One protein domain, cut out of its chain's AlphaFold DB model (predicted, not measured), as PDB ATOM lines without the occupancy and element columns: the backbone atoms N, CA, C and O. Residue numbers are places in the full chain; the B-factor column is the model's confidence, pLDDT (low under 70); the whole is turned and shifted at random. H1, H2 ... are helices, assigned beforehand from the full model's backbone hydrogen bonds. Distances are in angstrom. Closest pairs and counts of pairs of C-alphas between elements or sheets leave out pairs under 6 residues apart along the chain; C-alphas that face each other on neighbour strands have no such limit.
ATOM      1  N   ALA A  10     164.526  75.841  22.367       67.56
ATOM      2  CA  ALA A  10     164.512  75.310  23.736       67.56
ATOM      3  C   ALA A  10     165.777  75.682  24.541       67.56
ATOM      4  O   ALA A  10     165.746  75.909  25.750       67.56
ATOM      5  N   GLN A  11     166.917  75.799  23.861       64.00
ATOM      6  CA  GLN A  11     168.194  76.175  24.468       64.00
ATOM      7  C   GLN A  11     168.270  77.669  24.792       64.00
ATOM      8  O   GLN A  11     168.913  78.074  25.768       64.00
ATOM      9  N   GLN A  12     167.631  78.500  23.970       68.62
ATOM     10  CA  GLN A  12     167.486  79.928  24.229       68.62
ATOM     11  C   GLN A  12     166.542  80.171  25.411       68.62
ATOM     12  O   GLN A  12     166.837  81.037  26.239       68.62
ATOM     13  N   ASP A  13     165.495  79.359  25.557       74.00
ATOM     14  CA  ASP A  13     164.543  79.443  26.666       74.00
ATOM     15  C   ASP A  13     165.190  79.091  28.010       74.00
ATOM     16  O   ASP A  13     165.112  79.880  28.953       74.00
ATOM     17  N   ILE A  14     165.935  77.981  28.092       72.44
ATOM     18  CA  ILE A  14     166.676  77.596  29.309       72.44
ATOM     19  C   ILE A  14     167.675  78.690  29.713       72.44
ATOM     20  O   ILE A  14     167.775  79.070  30.884       72.44
ATOM     21  N   GLN A  15     168.408  79.247  28.742       72.56
ATOM     22  CA  GLN A  15     169.344  80.335  29.019       72.56
ATOM     23  C   GLN A  15     168.621  81.597  29.509       72.56
ATOM     24  O   GLN A  15     169.131  82.292  30.396       72.56
ATOM     25  N   SER A  16     167.462  81.910  28.936       78.19
ATOM     26  CA  SER A  16     166.641  83.050  29.341       78.19
ATOM     27  C   SER A  16     166.117  82.864  30.762       78.19
ATOM     28  O   SER A  16     166.308  83.754  31.590       78.19
ATOM     29  N   LEU A  17     165.592  81.681  31.090       78.50
ATOM     30  CA  LEU A  17     165.123  81.330  32.430       78.50
ATOM     31  C   LEU A  17     166.225  81.513  33.483       78.50
ATOM     32  O   LEU A  17     166.020  82.188  34.492       78.50
ATOM     33  N   HIS A  18     167.431  81.005  33.211       77.00
ATOM     34  CA  HIS A  18     168.576  81.181  34.105       77.00
ATOM     35  C   HIS A  18     168.943  82.663  34.307       77.00
ATOM     36  O   HIS A  18     169.248  83.089  35.424       77.00
ATOM     37  N   ARG A  19     168.939  83.470  33.236       77.38
ATOM     38  CA  ARG A  19     169.244  84.911  33.321       77.38
ATOM     39  C   ARG A  19     168.215  85.656  34.161       77.38
ATOM     40  O   ARG A  19     168.613  86.439  35.018       77.38
ATOM     41  N   ILE A  20     166.929  85.389  33.937       82.62
ATOM     42  CA  ILE A  20     165.838  86.018  34.685       82.62
ATOM     43  C   ILE A  20     165.949  85.646  36.171       82.62
ATOM     44  O   ILE A  20     165.870  86.531  37.022       82.62
ATOM     45  N   ARG A  21     166.238  84.378  36.495       82.44
ATOM     46  CA  ARG A  21     166.472  83.946  37.882       82.44
ATOM     47  C   ARG A  21     167.652  84.666  38.525       82.44
ATOM     48  O   ARG A  21     167.535  85.200  39.623       82.44
ATOM     49  N   SER A  22     168.788  84.719  37.831       79.81
ATOM     50  CA  SER A  22     169.989  85.405  38.325       79.81
ATOM     51  C   SER A  22     169.732  86.892  38.590       79.81
ATOM     52  O   SER A  22     170.213  87.428  39.587       79.81
ATOM     53  N   GLN A  23     168.936  87.545  37.740       83.94
ATOM     54  CA  GLN A  23     168.514  88.925  37.957       83.94
ATOM     55  C   GLN A  23     167.625  89.058  39.199       83.94
ATOM     56  O   GLN A  23     167.874  89.938  40.019       83.94
ATOM     57  N   ALA A  24     166.634  88.180  39.374       84.62
ATOM     58  CA  ALA A  24     165.755  88.203  40.542       84.62
ATOM     59  C   ALA A  24     166.536  88.038  41.861       84.62
ATOM     60  O   ALA A  24     166.304  88.786  42.808       84.62
ATOM     61  N   VAL A  25     167.527  87.138  41.900       83.62
ATOM     62  CA  VAL A  25     168.426  86.961  43.059       83.62
ATOM     63  C   VAL A  25     169.233  88.233  43.352       83.62
ATOM     64  O   VAL A  25     169.374  88.637  44.510       83.62
ATOM     65  N   ALA A  26     169.757  88.887  42.311       83.00
ATOM     66  CA  ALA A  26     170.506  90.130  42.470       83.00
ATOM     67  C   ALA A  26     169.626  91.260  43.031       83.00
ATOM     68  O   ALA A  26     170.068  91.976  43.929       83.00
ATOM     69  N   ILE A  27     168.379  91.375  42.557       86.88
ATOM     70  CA  ILE A  27     167.399  92.344  43.071       86.88
ATOM     71  C   ILE A  27     167.077  92.043  44.541       86.88
ATOM     72  O   ILE A  27     167.175  92.942  45.370       86.88
ATOM     73  N   GLY A  28     166.794  90.786  44.903       88.00
ATOM     74  CA  GLY A  28     166.533  90.409  46.299       88.00
ATOM     75  C   GLY A  28     167.708  90.726  47.236       88.00
ATOM     76  O   GLY A  28     167.517  91.178  48.363       88.00
ATOM     77  N   THR A  29     168.944  90.576  46.750       85.69
ATOM     78  CA  THR A  29     170.145  90.971  47.503       85.69
ATOM     79  C   THR A  29     170.253  92.488  47.666       85.69
ATOM     80  O   THR A  29     170.636  92.966  48.735       85.69
ATOM     81  N   ALA A  30     169.927  93.255  46.622       87.88
ATOM     82  CA  ALA A  30     169.906  94.713  46.683       87.88
ATOM     83  C   ALA A  30     168.858  95.211  47.692       87.88
ATOM     84  O   ALA A  30     169.202  96.018  48.555       87.88
ATOM     85  N   HIS A  31     167.649  94.644  47.667       89.00
ATOM     86  CA  HIS A  31     166.586  94.950  48.631       89.00
ATOM     87  C   HIS A  31     166.995  94.641  50.065       89.00
ATOM     88  O   HIS A  31     166.851  95.489  50.941       89.00
ATOM     89  N   ALA A  32     167.610  93.484  50.319       89.75
ATOM     90  CA  ALA A  32     168.112  93.154  51.652       89.75
ATOM     91  C   ALA A  32     169.166  94.158  52.157       89.75
ATOM     92  O   ALA A  32     169.170  94.519  53.335       89.75
ATOM     93  N   ASN A  33     170.051  94.638  51.276       90.31
ATOM     94  CA  ASN A  33     171.031  95.662  51.633       90.31
ATOM     95  C   ASN A  33     170.381  97.026  51.891       90.31
ATOM     96  O   ASN A  33     170.769  97.695  52.847       90.31
ATOM     97  N   GLN A  34     169.394  97.414  51.079       91.56
ATOM     98  CA  GLN A  34     168.631  98.648  51.260       91.56
ATOM     99  C   GLN A  34     167.880  98.641  52.595       91.56
ATOM    100  O   GLN A  34     168.047  99.559  53.394       91.56
ATOM    101  N   ILE A  35     167.129  97.573  52.873       92.88
ATOM    102  CA  ILE A  35     166.413  97.365  54.138       92.88
ATOM    103  C   ILE A  35     167.371  97.497  55.325       92.88
ATOM    104  O   ILE A  35     167.090  98.211  56.287       92.88
ATOM    105  N   ARG A  36     168.535  96.843  55.250       93.12
ATOM    106  CA  ARG A  36     169.537  96.903  56.317       93.12
ATOM    107  C   ARG A  36     170.070  98.321  56.531       93.12
ATOM    108  O   ARG A  36     170.218  98.725  57.679       93.12
ATOM    109  N   GLY A  37     170.344  99.066  55.459       92.94
ATOM    110  CA  GLY A  37     170.791 100.461  55.541       92.94
ATOM    111  C   GLY A  37     169.760 101.361  56.223       92.94
ATOM    112  O   GLY A  37     170.084 102.029  57.200       92.94
ATOM    113  N   LEU A  38     168.501 101.279  55.784       93.50
ATOM    114  CA  LEU A  38     167.393 102.051  56.356       93.50
ATOM    115  C   LEU A  38     167.182 101.754  57.848       93.50
ATOM    116  O   LEU A  38     166.906 102.652  58.642       93.50
ATOM    117  N   LEU A  39     167.324 100.493  58.256       93.00
ATOM    118  CA  LEU A  39     167.206 100.114  59.661       93.00
ATOM    119  C   LEU A  39     168.370 100.626  60.508       93.00
ATOM    120  O   LEU A  39     168.140 101.098  61.622       93.00
ATOM    121  N   MET A  40     169.593 100.608  59.972       93.44
ATOM    122  CA  MET A  40     170.763 101.160  60.660       93.44
ATOM    123  C   MET A  40     170.618 102.664  60.919       93.44
ATOM    124  O   MET A  40     170.956 103.116  62.010       93.44
ATOM    125  N   GLU A  41     170.063 103.424  59.971       92.38
ATOM    126  CA  GLU A  41     169.759 104.856  60.146       92.38
ATOM    127  C   GLU A  41     168.754 105.110  61.283       92.38
ATOM    128  O   GLU A  41     168.831 106.127  61.969       92.38
ATOM    129  N   ASN A  42     167.859 104.152  61.537       89.31
ATOM    130  CA  ASN A  42     166.885 104.185  62.631       89.31
ATOM    131  C   ASN A  42     167.399 103.525  63.930       89.31
ATOM    132  O   ASN A  42     166.636 103.341  64.879       89.31
ATOM    133  N   GLY A  43     168.687 103.167  63.995       90.44
ATOM    134  CA  GLY A  43     169.328 102.582  65.178       90.44
ATOM    135  C   GLY A  43     169.079 101.082  65.380       90.44
ATOM    136  O   GLY A  43     169.420 100.549  66.435       90.44
ATOM    137  N   LEU A  44     168.509 100.389  64.389       91.56
ATOM    138  CA  LEU A  44     168.263  98.947  64.419       91.56
ATOM    139  C   LEU A  44     169.329  98.209  63.604       91.56
ATOM    140  O   LEU A  44     169.441  98.367  62.389       91.56
ATOM    141  N   ILE A  45     170.116  97.366  64.271       91.12
ATOM    142  CA  ILE A  45     171.208  96.620  63.636       91.12
ATOM    143  C   ILE A  45     170.764  95.175  63.406       91.12
ATOM    144  O   ILE A  45     170.534  94.430  64.356       91.12
ATOM    145  N   ILE A  46     170.692  94.766  62.137       90.06
ATOM    146  CA  ILE A  46     170.432  93.375  61.737       90.06
ATOM    147  C   ILE A  46     171.731  92.742  61.208       90.06
ATOM    148  O   ILE A  46     172.458  93.396  60.447       90.06
ATOM    149  N   PRO A  47     172.030  91.472  61.556       87.25
ATOM    150  CA  PRO A  47     173.152  90.733  60.985       87.25
ATOM    151  C   PRO A  47     173.127  90.693  59.453       87.25
ATOM    152  O   PRO A  47     172.071  90.707  58.821       87.25
ATOM    153  N   GLN A  48     174.306  90.587  58.840       81.50
ATOM    154  CA  GLN A  48     174.410  90.452  57.390       81.50
ATOM    155  C   GLN A  48     173.696  89.184  56.892       81.50
ATOM    156  O   GLN A  48     173.708  88.138  57.542       81.50
ATOM    157  N   GLY A  49     173.119  89.281  55.693       78.31
ATOM    158  CA  GLY A  49     172.571  88.152  54.951       78.31
ATOM    159  C   GLY A  49     171.062  88.242  54.747       78.31
ATOM    160  O   GLY A  49     170.312  88.655  55.628       78.31
ATOM    161  N   ILE A  50     170.615  87.797  53.574       81.38
ATOM    162  CA  ILE A  50     169.198  87.798  53.191       81.38
ATOM    163  C   ILE A  50     168.346  86.966  54.167       81.38
ATOM    164  O   ILE A  50     167.244  87.373  54.523       81.38
ATOM    165  N   SER A  51     168.849  85.819  54.642       85.94
ATOM    166  CA  SER A  51     168.107  84.974  55.594       85.94
ATOM    167  C   SER A  51     167.853  85.684  56.927       85.94
ATOM    168  O   SER A  51     166.766  85.556  57.485       85.94
ATOM    169  N   SER A  52     168.828  86.462  57.406       87.56
ATOM    170  CA  SER A  52     168.695  87.274  58.617       87.56
ATOM    171  C   SER A  52     167.598  88.320  58.434       87.56
ATOM    172  O   SER A  52     166.681  88.383  59.244       87.56
ATOM    173  N   ILE A  53     167.617  89.055  57.315       89.62
ATOM    174  CA  ILE A  53     166.584  90.049  56.984       89.62
ATOM    175  C   ILE A  53     165.194  89.404  56.944       89.62
ATOM    176  O   ILE A  53     164.292  89.874  57.632       89.62
ATOM    177  N   ARG A  54     165.025  88.279  56.237       87.56
ATOM    178  CA  ARG A  54     163.734  87.568  56.155       87.56
ATOM    179  C   ARG A  54     163.136  87.230  57.519       87.56
ATOM    180  O   ARG A  54     161.929  87.312  57.691       87.56
ATOM    181  N   LYS A  55     163.973  86.826  58.476       90.19
ATOM    182  CA  LYS A  55     163.520  86.451  59.823       90.19
ATOM    183  C   LYS A  55     163.278  87.665  60.714       90.19
ATOM    184  O   LYS A  55     162.392  87.631  61.555       90.19
ATOM    185  N   SER A  56     164.080  88.714  60.555       91.81
ATOM    186  CA  SER A  56     164.070  89.864  61.455       91.81
ATOM    187  C   SER A  56     162.992  90.895  61.126       91.81
ATOM    188  O   SER A  56     162.493  91.524  62.050       91.81
ATOM    189  N   ILE A  57     162.617  91.084  59.856       93.31
ATOM    190  CA  ILE A  57     161.668  92.149  59.488       93.31
ATOM    191  C   ILE A  57     160.275  91.968  60.099       93.31
ATOM    192  O   ILE A  57     159.801  92.938  60.691       93.31
ATOM    193  N   PRO A  58     159.646  90.778  60.060       93.44
ATOM    194  CA  PRO A  58     158.368  90.571  60.742       93.44
ATOM    195  C   PRO A  58     158.441  90.931  62.232       93.44
ATOM    196  O   PRO A  58     157.599  91.667  62.731       93.44
ATOM    197  N   LEU A  59     159.520  90.527  62.912       93.81
ATOM    198  CA  LEU A  59     159.731  90.816  64.334       93.81
ATOM    199  C   LEU A  59     159.885  92.321  64.610       93.81
ATOM    200  O   LEU A  59     159.348  92.833  65.586       93.81
ATOM    201  N   VAL A  60     160.599  93.046  63.742       93.38
ATOM    202  CA  VAL A  60     160.752  94.509  63.844       93.38
ATOM    203  C   VAL A  60     159.421  95.228  63.600       93.38
ATOM    204  O   VAL A  60     159.123  96.221  64.265       93.38
ATOM    205  N   LEU A  61     158.608  94.743  62.659       92.81
ATOM    206  CA  LEU A  61     157.297  95.319  62.355       92.81
ATOM    207  C   LEU A  61     156.254  95.030  63.444       92.81
ATOM    208  O   LEU A  61     155.362  95.853  63.640       92.81
ATOM    209  N   GLU A  62     156.376  93.920  64.171       93.06
ATOM    210  CA  GLU A  62     155.498  93.558  65.296       93.06
ATOM    211  C   GLU A  62     155.895  94.238  66.615       93.06
ATOM    212  O   GLU A  62     155.041  94.500  67.463       93.06
ATOM    213  N   ASP A  63     157.175  94.569  66.797       92.50
ATOM    214  CA  ASP A  63     157.663  95.219  68.011       92.50
ATOM    215  C   ASP A  63     157.154  96.664  68.118       92.50
ATOM    216  O   ASP A  63     157.671  97.578  67.477       92.50
ATOM    217  N   ALA A  64     156.136  96.896  68.948       87.25
ATOM    218  CA  ALA A  64     155.593  98.226  69.230       87.25
ATOM    219  C   ALA A  64     156.512  99.101  70.110       87.25
ATOM    220  O   ALA A  64     156.259 100.297  70.249       87.25
ATOM    221  N   GLY A  65     157.561  98.529  70.713       87.06
ATOM    222  CA  GLY A  65     158.504  99.234  71.585       87.06
ATOM    223  C   GLY A  65     159.622  99.963  70.838       87.06
ATOM    224  O   GLY A  65     160.289 100.824  71.420       87.06
ATOM    225  N   ASN A  66     159.839  99.658  69.556       89.94
ATOM    226  CA  ASN A  66     160.827 100.371  68.753       89.94
ATOM    227  C   ASN A  66     160.326 101.747  68.283       89.94
ATOM    228  O   ASN A  66     159.134 102.036  68.203       89.94
ATOM    229  N   LYS A  67     161.279 102.621  67.951       89.88
ATOM    230  CA  LYS A  67     161.033 104.036  67.627       89.88
ATOM    231  C   LYS A  67     160.615 104.273  66.170       89.88
ATOM    232  O   LYS A  67     160.713 105.400  65.690       89.88
ATOM    233  N   LEU A  68     160.190 103.233  65.449       92.88
ATOM    234  CA  LEU A  68     159.811 103.364  64.046       92.88
ATOM    235  C   LEU A  68     158.459 104.066  63.913       92.88
ATOM    236  O   LEU A  68     157.467 103.656  64.520       92.88
ATOM    237  N   THR A  69     158.416 105.095  63.071       93.88
ATOM    238  CA  THR A  69     157.173 105.793  62.727       93.88
ATOM    239  C   THR A  69     156.240 104.883  61.924       93.88
ATOM    240  O   THR A  69     156.685 103.936  61.271       93.88
ATOM    241  N   SER A  70     154.939 105.184  61.927       93.25
ATOM    242  CA  SER A  70     153.948 104.451  61.123       93.25
ATOM    243  C   SER A  70     154.295 104.461  59.632       93.25
ATOM    244  O   SER A  70     154.305 103.409  59.000       93.25
ATOM    245  N   MET A  71     154.675 105.625  59.098       94.81
ATOM    246  CA  MET A  71     155.120 105.775  57.708       94.81
ATOM    247  C   MET A  71     156.328 104.882  57.393       94.81
ATOM    248  O   MET A  71     156.361 104.226  56.355       94.81
ATOM    249  N   PHE A  72     157.332 104.833  58.276       94.56
ATOM    250  CA  PHE A  72     158.514 104.007  58.033       94.56
ATOM    251  C   PHE A  72     158.186 102.510  58.082       94.56
ATOM    252  O   PHE A  72     158.702 101.750  57.266       94.56
ATOM    253  N   ARG A  73     157.299 102.084  58.993       94.81
ATOM    254  CA  ARG A  73     156.808 100.697  59.044       94.81
ATOM    255  C   ARG A  73     156.116 100.295  57.745       94.81
ATOM    256  O   ARG A  73     156.367  99.201  57.258       94.81
ATOM    257  N   GLU A  74     155.310 101.179  57.162       94.88
ATOM    258  CA  GLU A  74     154.648 100.931  55.876       94.88
ATOM    259  C   GLU A  74     155.663 100.789  54.730       94.88
ATOM    260  O   GLU A  74     155.621  99.813  53.984       94.88
ATOM    261  N   LEU A  75     156.642 101.699  54.636       94.38
ATOM    262  CA  LEU A  75     157.723 101.603  53.645       94.38
ATOM    263  C   LEU A  75     158.528 100.305  53.787       94.38
ATOM    264  O   LEU A  75     158.846  99.649  52.793       94.38
ATOM    265  N   LEU A  76     158.856  99.933  55.025       94.31
ATOM    266  CA  LEU A  76     159.595  98.715  55.329       94.31
ATOM    267  C   LEU A  76     158.779  97.463  54.984       94.31
ATOM    268  O   LEU A  76     159.338  96.515  54.435       94.31
ATOM    269  N   ASN A  77     157.472  97.473  55.263       94.62
ATOM    270  CA  ASN A  77     156.566  96.391  54.895       94.62
ATOM    271  C   ASN A  77     156.475  96.226  53.372       94.62
ATOM    272  O   ASN A  77     156.625  95.114  52.881       94.62
ATOM    273  N   ASN A  78     156.357  97.319  52.612       95.00
ATOM    274  CA  ASN A  78     156.321  97.263  51.147       95.00
ATOM    275  C   ASN A  78     157.603  96.643  50.556       95.00
ATOM    276  O   ASN A  78     157.536  95.772  49.688       95.00
ATOM    277  N   LEU A  79     158.783  97.040  51.057       92.94
ATOM    278  CA  LEU A  79     160.063  96.440  50.643       92.94
ATOM    279  C   LEU A  79     160.148  94.952  51.007       92.94
ATOM    280  O   LEU A  79     160.704  94.148  50.256       92.94
ATOM    281  N   TYR A  80     159.611  94.579  52.167       92.44
ATOM    282  CA  TYR A  80     159.572  93.193  52.609       92.44
ATOM    283  C   TYR A  80     158.647  92.338  51.738       92.44
ATOM    284  O   TYR A  80     159.051  91.259  51.305       92.44
ATOM    285  N   GLU A  81     157.453  92.829  51.417       94.19
ATOM    286  CA  GLU A  81     156.515  92.167  50.510       94.19
ATOM    287  C   GLU A  81     157.130  91.961  49.123       94.19
ATOM    288  O   GLU A  81     157.070  90.855  48.579       94.19
ATOM    289  N   GLU A  82     157.806  92.973  48.571       92.56
ATOM    290  CA  GLU A  82     158.512  92.840  47.294       92.56
ATOM    291  C   GLU A  82     159.587  91.741  47.352       92.56
ATOM    292  O   GLU A  82     159.710  90.927  46.431       92.56
ATOM    293  N   MET A  83     160.326  91.658  48.461       89.62
ATOM    294  CA  MET A  83     161.317  90.604  48.676       89.62
ATOM    295  C   MET A  83     160.670  89.211  48.735       89.62
ATOM    296  O   MET A  83     161.158  88.283  48.085       89.62
ATOM    297  N   VAL A  84     159.545  89.060  49.442       91.25
ATOM    298  CA  VAL A  84     158.778  87.802  49.502       91.25
ATOM    299  C   VAL A  84     158.261  87.404  48.114       91.25
ATOM    300  O   VAL A  84     158.344  86.236  47.721       91.25
ATOM    301  N   HIS A  85     157.784  88.366  47.326       93.06
ATOM    302  CA  HIS A  85     157.362  88.123  45.949       93.06
ATOM    303  C   HIS A  85     158.519  87.671  45.049       93.06
ATOM    304  O   HIS A  85     158.343  86.765  44.229       93.06
ATOM    305  N   LEU A  86     159.707  88.264  45.193       87.88
ATOM    306  CA  LEU A  86     160.900  87.826  44.464       87.88
ATOM    307  C   LEU A  86     161.288  86.394  44.825       87.88
ATOM    308  O   LEU A  86     161.590  85.613  43.922       87.88
ATOM    309  N   ASP A  87     161.212  86.021  46.101       87.38
ATOM    310  CA  ASP A  87     161.509  84.662  46.556       87.38
ATOM    311  C   ASP A  87     160.565  83.629  45.937       87.38
ATOM    312  O   ASP A  87     161.010  82.597  45.424       87.38
ATOM    313  N   ALA A  88     159.265  83.927  45.912       90.31
ATOM    314  CA  ALA A  88     158.280  83.072  45.261       90.31
ATOM    315  C   ALA A  88     158.570  82.920  43.758       90.31
ATOM    316  O   ALA A  88     158.523  81.811  43.222       90.31
ATOM    317  N   ARG A  89     158.930  84.013  43.073       89.25
ATOM    318  CA  ARG A  89     159.290  83.984  41.645       89.25
ATOM    319  C   ARG A  89     160.549  83.165  41.379       89.25
ATOM    320  O   ARG A  89     160.551  82.382  40.431       89.25
ATOM    321  N   ILE A  90     161.587  83.327  42.201       85.06
ATOM    322  CA  ILE A  90     162.827  82.544  42.108       85.06
ATOM    323  C   ILE A  90     162.500  81.062  42.265       85.06
ATOM    324  O   ILE A  90     162.887  80.273  41.408       85.06
ATOM    325  N   LYS A  91     161.716  80.690  43.282       85.44
ATOM    326  CA  LYS A  91     161.320  79.296  43.517       85.44
ATOM    327  C   LYS A  91     160.552  78.702  42.334       85.44
ATOM    328  O   LYS A  91     160.842  77.590  41.908       85.44
ATOM    329  N   THR A  92     159.614  79.448  41.754       88.12
ATOM    330  CA  THR A  92     158.898  79.007  40.547       88.12
ATOM    331  C   THR A  92     159.855  78.779  39.376       88.12
ATOM    332  O   THR A  92     159.740  77.780  38.675       88.12
ATOM    333  N   GLN A  93     160.826  79.672  39.173       83.12
ATOM    334  CA  GLN A  93     161.826  79.529  38.110       83.12
ATOM    335  C   GLN A  93     162.763  78.344  38.347       83.12
ATOM    336  O   GLN A  93     163.135  77.674  37.387       83.12
ATOM    337  N   GLU A  94     163.130  78.080  39.601       80.69
ATOM    338  CA  GLU A  94     163.925  76.914  39.993       80.69
ATOM    339  C   GLU A  94     163.173  75.622  39.709       80.69
ATOM    340  O   GLU A  94     163.717  74.775  39.012       80.69
ATOM    341  N   ASN A  95     161.903  75.521  40.105       82.81
ATOM    342  CA  ASN A  95     161.069  74.353  39.813       82.81
ATOM    343  C   ASN A  95     160.926  74.105  38.302       82.81
ATOM    344  O   ASN A  95     161.013  72.967  37.839       82.81
ATOM    345  N   THR A  96     160.718  75.162  37.509       82.56
ATOM    346  CA  THR A  96     160.660  75.042  36.043       82.56
ATOM    347  C   THR A  96     161.986  74.537  35.485       82.56
ATOM    348  O   THR A  96     162.004  73.671  34.613       82.56
ATOM    349  N   LEU A  97     163.103  75.057  35.992       75.81
ATOM    350  CA  LEU A  97     164.429  74.661  35.540       75.81
ATOM    351  C   LEU A  97     164.749  73.216  35.953       75.81
ATOM    352  O   LEU A  97     165.258  72.465  35.132       75.81
ATOM    353  N   GLU A  98     164.374  72.796  37.161       74.94
ATOM    354  CA  GLU A  98     164.473  71.407  37.628       74.94
ATOM    355  C   GLU A  98     163.663  70.451  36.747       74.94
ATOM    356  O   GLU A  98     164.195  69.430  36.317       74.94
ATOM    357  N   SER A  99     162.420  70.803  36.404       79.88
ATOM    358  CA  SER A  99     161.568  70.010  35.506       79.88
ATOM    359  C   SER A  99     162.185  69.838  34.111       79.88
ATOM    360  O   SER A  99     162.208  68.732  33.567       79.88
ATOM    361  N   LEU A 100     162.752  70.913  33.551       72.56
ATOM    362  CA  LEU A 100     163.458  70.876  32.265       72.56
ATOM    363  C   LEU A 100     164.757  70.061  32.345       72.56
ATOM    364  O   LEU A 100     165.111  69.355  31.403       72.56
ATOM    365  N   CYS A 101     165.472  70.140  33.469       68.69
ATOM    366  CA  CYS A 101     166.703  69.393  33.694       68.69
ATOM    367  C   CYS A 101     166.459  67.902  33.962       68.69
ATOM    368  O   CYS A 101     167.290  67.086  33.571       68.69
ATOM    369  N   ALA A 102     165.339  67.526  34.582       69.50
ATOM    370  CA  ALA A 102     164.998  66.129  34.855       69.50
ATOM    371  C   ALA A 102     164.862  65.298  33.568       69.50
ATOM    372  O   ALA A 102     165.163  64.108  33.573       69.50
ATOM    373  N   GLN A 103     164.479  65.940  32.463       66.94
ATOM    374  CA  GLN A 103     164.293  65.320  31.149       66.94
ATOM    375  C   GLN A 103     165.602  65.185  30.346       66.94
ATOM    376  O   GLN A 103     165.574  64.711  29.214       66.94
ATOM    377  N   ASN A 104     166.748  65.608  30.897       63.84
ATOM    378  CA  ASN A 104     168.025  65.638  30.187       63.84
ATOM    379  C   ASN A 104     169.182  65.147  31.083       63.84
ATOM    380  O   ASN A 104     169.553  65.801  32.058       63.84
ATOM    381  N   GLU A 105     169.786  64.006  30.736       60.59
ATOM    382  CA  GLU A 105     170.894  63.402  31.499       60.59
ATOM    383  C   GLU A 105     172.108  64.326  31.651       60.59
ATOM    384  O   GLU A 105     172.757  64.336  32.702       60.59
ATOM    385  N   ASP A 106     172.413  65.154  30.650       58.19
ATOM    386  CA  ASP A 106     173.531  66.089  30.749       58.19
ATOM    387  C   ASP A 106     173.216  67.218  31.735       58.19
ATOM    388  O   ASP A 106     174.096  67.647  32.491       58.19
ATOM    389  N   CYS A 107     171.958  67.671  31.792       58.25
ATOM    390  CA  CYS A 107     171.521  68.623  32.809       58.25
ATOM    391  C   CYS A 107     171.687  68.026  34.210       58.25
ATOM    392  O   CYS A 107     172.231  68.698  35.083       58.25
ATOM    393  N   GLN A 108     171.304  66.762  34.423       58.81
ATOM    394  CA  GLN A 108     171.490  66.076  35.708       58.81
ATOM    395  C   GLN A 108     172.972  65.973  36.111       58.81
ATOM    396  O   GLN A 108     173.318  66.222  37.268       58.81
ATOM    397  N   ARG A 109     173.875  65.700  35.158       56.19
ATOM    398  CA  ARG A 109     175.330  65.730  35.403       56.19
ATOM    399  C   ARG A 109     175.807  67.120  35.819       56.19
ATOM    400  O   ARG A 109     176.625  67.235  36.728       56.19
ATOM    401  N   LEU A 110     175.273  68.183  35.220       52.19
ATOM    402  CA  LEU A 110     175.616  69.555  35.603       52.19
ATOM    403  C   LEU A 110     175.140  69.926  37.013       52.19
ATOM    404  O   LEU A 110     175.846  70.636  37.726       52.19
ATOM    405  N   LEU A 111     173.967  69.427  37.422       51.53
ATOM    406  CA  LEU A 111     173.424  69.619  38.770       51.53
ATOM    407  C   LEU A 111     174.282  68.975  39.854       51.53
ATOM    408  O   LEU A 111     174.293  69.456  40.986       51.53
ATOM    409  N   SER A 112     175.023  67.923  39.501       47.72
ATOM    410  CA  SER A 112     175.939  67.248  40.419       47.72
ATOM    411  C   SER A 112     177.218  68.048  40.713       47.72
ATOM    412  O   SER A 112     177.929  67.730  41.666       47.72
ATOM    413  N   ILE A 113     177.515  69.108  39.942       44.50
ATOM    414  CA  ILE A 113     178.698  69.950  40.155       44.50
ATOM    415  C   ILE A 113     178.447  70.916  41.336       44.50
ATOM    416  O   ILE A 113     177.551  71.771  41.262       44.50
ATOM    417  N   PRO A 114     179.263  70.858  42.409       35.56
ATOM    418  CA  PRO A 114     179.142  71.767  43.546       35.56
ATOM    419  C   PRO A 114     179.314  73.227  43.096       35.56
ATOM    420  O   PRO A 114     180.279  73.565  42.416       35.56
ATOM    421  N   GLY A 115     178.368  74.099  43.458       39.56
ATOM    422  CA  GLY A 115     178.353  75.514  43.045       39.56
ATOM    423  C   GLY A 115     177.553  75.821  41.768       39.56
ATOM    424  O   GLY A 115     177.297  76.992  41.482       39.56
ATOM    425  N   LEU A 116     177.109  74.791  41.036       42.44
ATOM    426  CA  LEU A 116     176.206  74.902  39.877       42.44
ATOM    427  C   LEU A 116     174.839  74.262  40.101       42.44
ATOM    428  O   LEU A 116     173.926  74.520  39.316       42.44
ATOM    429  N   GLY A 117     174.680  73.478  41.173       43.28
ATOM    430  CA  GLY A 117     173.364  73.045  41.624       43.28
ATOM    431  C   GLY A 117     172.422  74.247  41.682       43.28
ATOM    432  O   GLY A 117     172.804  75.320  42.157       43.28
ATOM    433  N   ILE A 118     171.200  74.075  41.186       48.97
ATOM    434  CA  ILE A 118     170.161  75.119  41.084       48.97
ATOM    435  C   ILE A 118     169.983  75.846  42.432       48.97
ATOM    436  O   ILE A 118     169.759  77.059  42.472       48.97
ATOM    437  N   LEU A 119     170.263  75.118  43.518       41.34
ATOM    438  CA  LEU A 119     170.271  75.534  44.919       41.34
ATOM    439  C   LEU A 119     171.589  76.188  45.404       41.34
ATOM    440  O   LEU A 119     171.565  77.057  46.271       41.34
ATOM    441  N   ALA A 120     172.755  75.829  44.857       40.84
ATOM    442  CA  ALA A 120     174.068  76.277  45.350       40.84
ATOM    443  C   ALA A 120     174.432  77.722  44.949       40.84
ATOM    444  O   ALA A 120     175.230  78.369  45.626       40.84
ATOM    445  N   GLN A 121     173.810  78.266  43.900       44.69
ATOM    446  CA  GLN A 121     173.932  79.691  43.544       44.69
ATOM    447  C   GLN A 121     173.326  80.629  44.606       44.69
ATOM    448  O   GLN A 121     173.625  81.820  44.596       44.69
ATOM    449  N   GLN A 122     172.481  80.124  45.513       42.59
ATOM    450  CA  GLN A 122     171.775  80.956  46.491       42.59
ATOM    451  C   GLN A 122     172.644  81.401  47.678       42.59
ATOM    452  O   GLN A 122     172.275  82.347  48.373       42.59
ATOM    453  N   HIS A 123     173.767  80.728  47.956       46.03
ATOM    454  CA  HIS A 123     174.420  80.883  49.259       46.03
ATOM    455  C   HIS A 123     175.578  81.890  49.304       46.03
ATOM    456  O   HIS A 123     175.847  82.455  50.361       46.03
ATOM    457  N   TRP A 124     176.282  82.156  48.207       36.00
ATOM    458  CA  TRP A 124     177.555  82.867  48.324       36.00
ATOM    459  C   TRP A 124     177.903  83.515  46.998       36.00
ATOM    460  O   TRP A 124     178.252  82.768  46.115       36.00
ATOM    461  N   TRP A 125     177.707  84.827  46.816       34.84
ATOM    462  CA  TRP A 125     178.515  85.771  46.005       34.84
ATOM    463  C   TRP A 125     177.762  87.124  45.953       34.84
ATOM    464  O   TRP A 125     176.612  87.169  45.514       34.84
ATOM    465  N   PRO A 126     178.365  88.247  46.390       38.16
ATOM    466  CA  PRO A 126     177.759  89.572  46.246       38.16
ATOM    467  C   PRO A 126     177.563  89.944  44.759       38.16
ATOM    468  O   PRO A 126     178.430  89.609  43.948       38.16
ATOM    469  N   PRO A 127     176.519  90.718  44.389       45.75
ATOM    470  CA  PRO A 127     176.265  91.149  43.004       45.75
ATOM    471  C   PRO A 127     177.455  91.869  42.347       45.75
ATOM    472  O   PRO A 127     177.624  91.816  41.130       45.75
ATOM    473  N   LEU A 128     178.303  92.512  43.160       39.28
ATOM    474  CA  LEU A 128     179.496  93.243  42.726       39.28
ATOM    475  C   LEU A 128     180.706  92.344  42.420       39.28
ATOM    476  O   LEU A 128     181.675  92.816  41.836       39.28
ATOM    477  N   VAL A 129     180.664  91.057  42.781       40.47
ATOM    478  CA  VAL A 129     181.779  90.112  42.611       40.47
ATOM    479  C   VAL A 129     181.351  88.905  41.774       40.47
ATOM    480  O   VAL A 129     181.812  87.784  41.963       40.47
ATOM    481  N   ILE A 130     180.475  89.104  40.788       42.22
ATOM    482  CA  ILE A 130     180.345  88.113  39.716       42.22
ATOM    483  C   ILE A 130     181.603  88.249  38.860       42.22
ATOM    484  O   ILE A 130     181.642  89.026  37.905       42.22
ATOM    485  N   SER A 131     182.656  87.514  39.222       41.62
ATOM    486  CA  SER A 131     183.859  87.441  38.400       41.62
ATOM    487  C   SER A 131     183.442  87.026  36.991       41.62
ATOM    488  O   SER A 131     182.713  86.043  36.807       41.62
ATOM    489  N   VAL A 132     183.891  87.780  35.985       42.50
ATOM    490  CA  VAL A 132     183.645  87.502  34.560       42.50
ATOM    491  C   VAL A 132     183.930  86.029  34.238       42.50
ATOM    492  O   VAL A 132     183.209  85.424  33.450       42.50
ATOM    493  N   HIS A 133     184.895  85.421  34.933       37.94
ATOM    494  CA  HIS A 133     185.245  84.007  34.838       37.94
ATOM    495  C   HIS A 133     184.127  83.050  35.265       37.94
ATOM    496  O   HIS A 133     183.906  82.058  34.577       37.94
ATOM    497  N   LEU A 134     183.377  83.344  36.330       42.28
ATOM    498  CA  LEU A 134     182.270  82.493  36.782       42.28
ATOM    499  C   LEU A 134     181.077  82.608  35.825       42.28
ATOM    500  O   LEU A 134     180.506  81.607  35.399       42.28
ATOM    501  N   LYS A 135     180.769  83.834  35.380       44.16
ATOM    502  CA  LYS A 135     179.736  84.087  34.362       44.16
ATOM    503  C   LYS A 135     180.096  83.449  33.014       44.16
ATOM    504  O   LYS A 135     179.210  82.982  32.299       44.16
ATOM    505  N   MET A 136     181.384  83.417  32.664       45.03
ATOM    506  CA  MET A 136     181.906  82.729  31.481       45.03
ATOM    507  C   MET A 136     181.897  81.209  31.641       45.03
ATOM    508  O   MET A 136     181.542  80.539  30.680       45.03
ATOM    509  N   ALA A 137     182.236  80.670  32.813       48.84
ATOM    510  CA  ALA A 137     182.213  79.235  33.091       48.84
ATOM    511  C   ALA A 137     180.784  78.682  33.028       48.84
ATOM    512  O   ALA A 137     180.535  77.736  32.287       48.84
ATOM    513  N   VAL A 138     179.825  79.351  33.677       50.12
ATOM    514  CA  VAL A 138     178.396  79.013  33.593       50.12
ATOM    515  C   VAL A 138     177.895  79.124  32.149       50.12
ATOM    516  O   VAL A 138     177.279  78.196  31.638       50.12
ATOM    517  N   ASN A 139     178.213  80.206  31.426       49.44
ATOM    518  CA  ASN A 139     177.821  80.335  30.014       49.44
ATOM    519  C   ASN A 139     178.528  79.350  29.073       49.44
ATOM    520  O   ASN A 139     178.017  79.109  27.981       49.44
ATOM    521  N   ARG A 140     179.716  78.848  29.421       54.97
ATOM    522  CA  ARG A 140     180.443  77.833  28.646       54.97
ATOM    523  C   ARG A 140     179.813  76.461  28.886       54.97
ATOM    524  O   ARG A 140     179.491  75.799  27.917       54.97
ATOM    525  N   LEU A 141     179.484  76.136  30.132       55.91
ATOM    526  CA  LEU A 141     178.813  74.892  30.513       55.91
ATOM    527  C   LEU A 141     177.367  74.810  30.012       55.91
ATOM    528  O   LEU A 141     176.983  73.796  29.446       55.91
ATOM    529  N   ILE A 142     176.597  75.902  30.093       54.56
ATOM    530  CA  ILE A 142     175.291  76.005  29.420       54.56
ATOM    531  C   ILE A 142     175.469  75.791  27.912       54.56
ATOM    532  O   ILE A 142     174.671  75.113  27.286       54.56
ATOM    533  N   ARG A 143     176.530  76.329  27.302       54.66
ATOM    534  CA  ARG A 143     176.796  76.153  25.864       54.66
ATOM    535  C   ARG A 143     177.201  74.722  25.504       54.66
ATOM    536  O   ARG A 143     176.904  74.305  24.392       54.66
ATOM    537  N   ASP A 144     177.859  74.000  26.401       56.78
ATOM    538  CA  ASP A 144     178.262  72.610  26.184       56.78
ATOM    539  C   ASP A 144     177.069  71.652  26.384       56.78
ATOM    540  O   ASP A 144     176.858  70.779  25.547       56.78
ATOM    541  N   LEU A 145     176.185  71.927  27.352       52.56
ATOM    542  CA  LEU A 145     174.853  71.301  27.471       52.56
ATOM    543  C   LEU A 145     174.006  71.458  26.206       52.56
ATOM    544  O   LEU A 145     173.381  70.525  25.711       52.56
ATOM    545  N   ILE A 146     174.011  72.673  25.667       52.25
ATOM    546  CA  ILE A 146     173.336  73.040  24.422       52.25
ATOM    547  C   ILE A 146     173.946  72.289  23.221       52.25
ATOM    548  O   ILE A 146     173.240  71.947  22.279       52.25
ATOM    549  N   LYS A 147     175.244  71.986  23.212       52.19
ATOM    550  CA  LYS A 147     175.851  71.268  22.080       52.19
ATOM    551  C   LYS A 147     175.512  69.784  22.054       52.19
ATOM    552  O   LYS A 147     175.250  69.265  20.977       52.19
ATOM    553  N   ASN A 148     175.495  69.117  23.204       49.50
ATOM    554  CA  ASN A 148     175.218  67.680  23.251       49.50
ATOM    555  C   ASN A 148     173.756  67.352  22.927       49.50
ATOM    556  O   ASN A 148     173.482  66.348  22.280       49.50
ATOM    557  N   ASN A 149     172.822  68.243  23.274       46.09
ATOM    558  CA  ASN A 149     171.400  68.044  22.991       46.09
ATOM    559  C   ASN A 149     171.001  68.305  21.520       46.09
ATOM    560  O   ASN A 149     169.821  68.242  21.207       46.09
ATOM    561  N   SER A 150     171.947  68.645  20.629       44.88
ATOM    562  CA  SER A 150     171.705  68.791  19.180       44.88
ATOM    563  C   SER A 150     172.098  67.544  18.373       44.88
ATOM    564  O   SER A 150     172.024  67.581  17.149       44.88
TER     565      SER A 150
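Overview. This is residues 10 to 150 of the 153 residues of an uncharacterized protein of Neptunomonas qingdaonensis (UniProt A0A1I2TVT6). Two long helices, H1 and H3, lie side by side and make a rod; H2 packs on both near one end, and H4 and H5 lie toward the other. Residues 129 to 137 stick out. The printed part has 141 residues with five named helices, H1 to H5 in order, and no named strand: all helix, loose, radius of gyration of the C-alphas 18.4 A, spans 61 by 27 by 22 A.

Arrangement. H1, residues 10 to 41, touches H3, residues 70 to 102, at a shallow tilt of 24 degrees, opposite ways; the closest C-alphas, of Gly 28 and Met 83, are 5.7 A apart. H2, residues 50 to 62, forms a hairpin with H3. H4, residues 105 to 111, forms a hairpin with H5, residues 132 to 148; they only just touch, with 3 pairs of C-alphas within 8 A. Each O i to N i+4 pair is within hydrogen-bond range except in H2, 7 of 9.

Along the chain. H1, 47.2 A long, begins at C-alpha 10 (164.512, 75.310, 23.736); H3 spans 47.8 A; H5 ends at C-alpha 148 (175.218, 67.680, 23.251).

Size, cuts and confidence. The printed part has no cut. H4 to H5 is a long link. Residues 10 to 12 and 101 to 150 have pLDDT under 70.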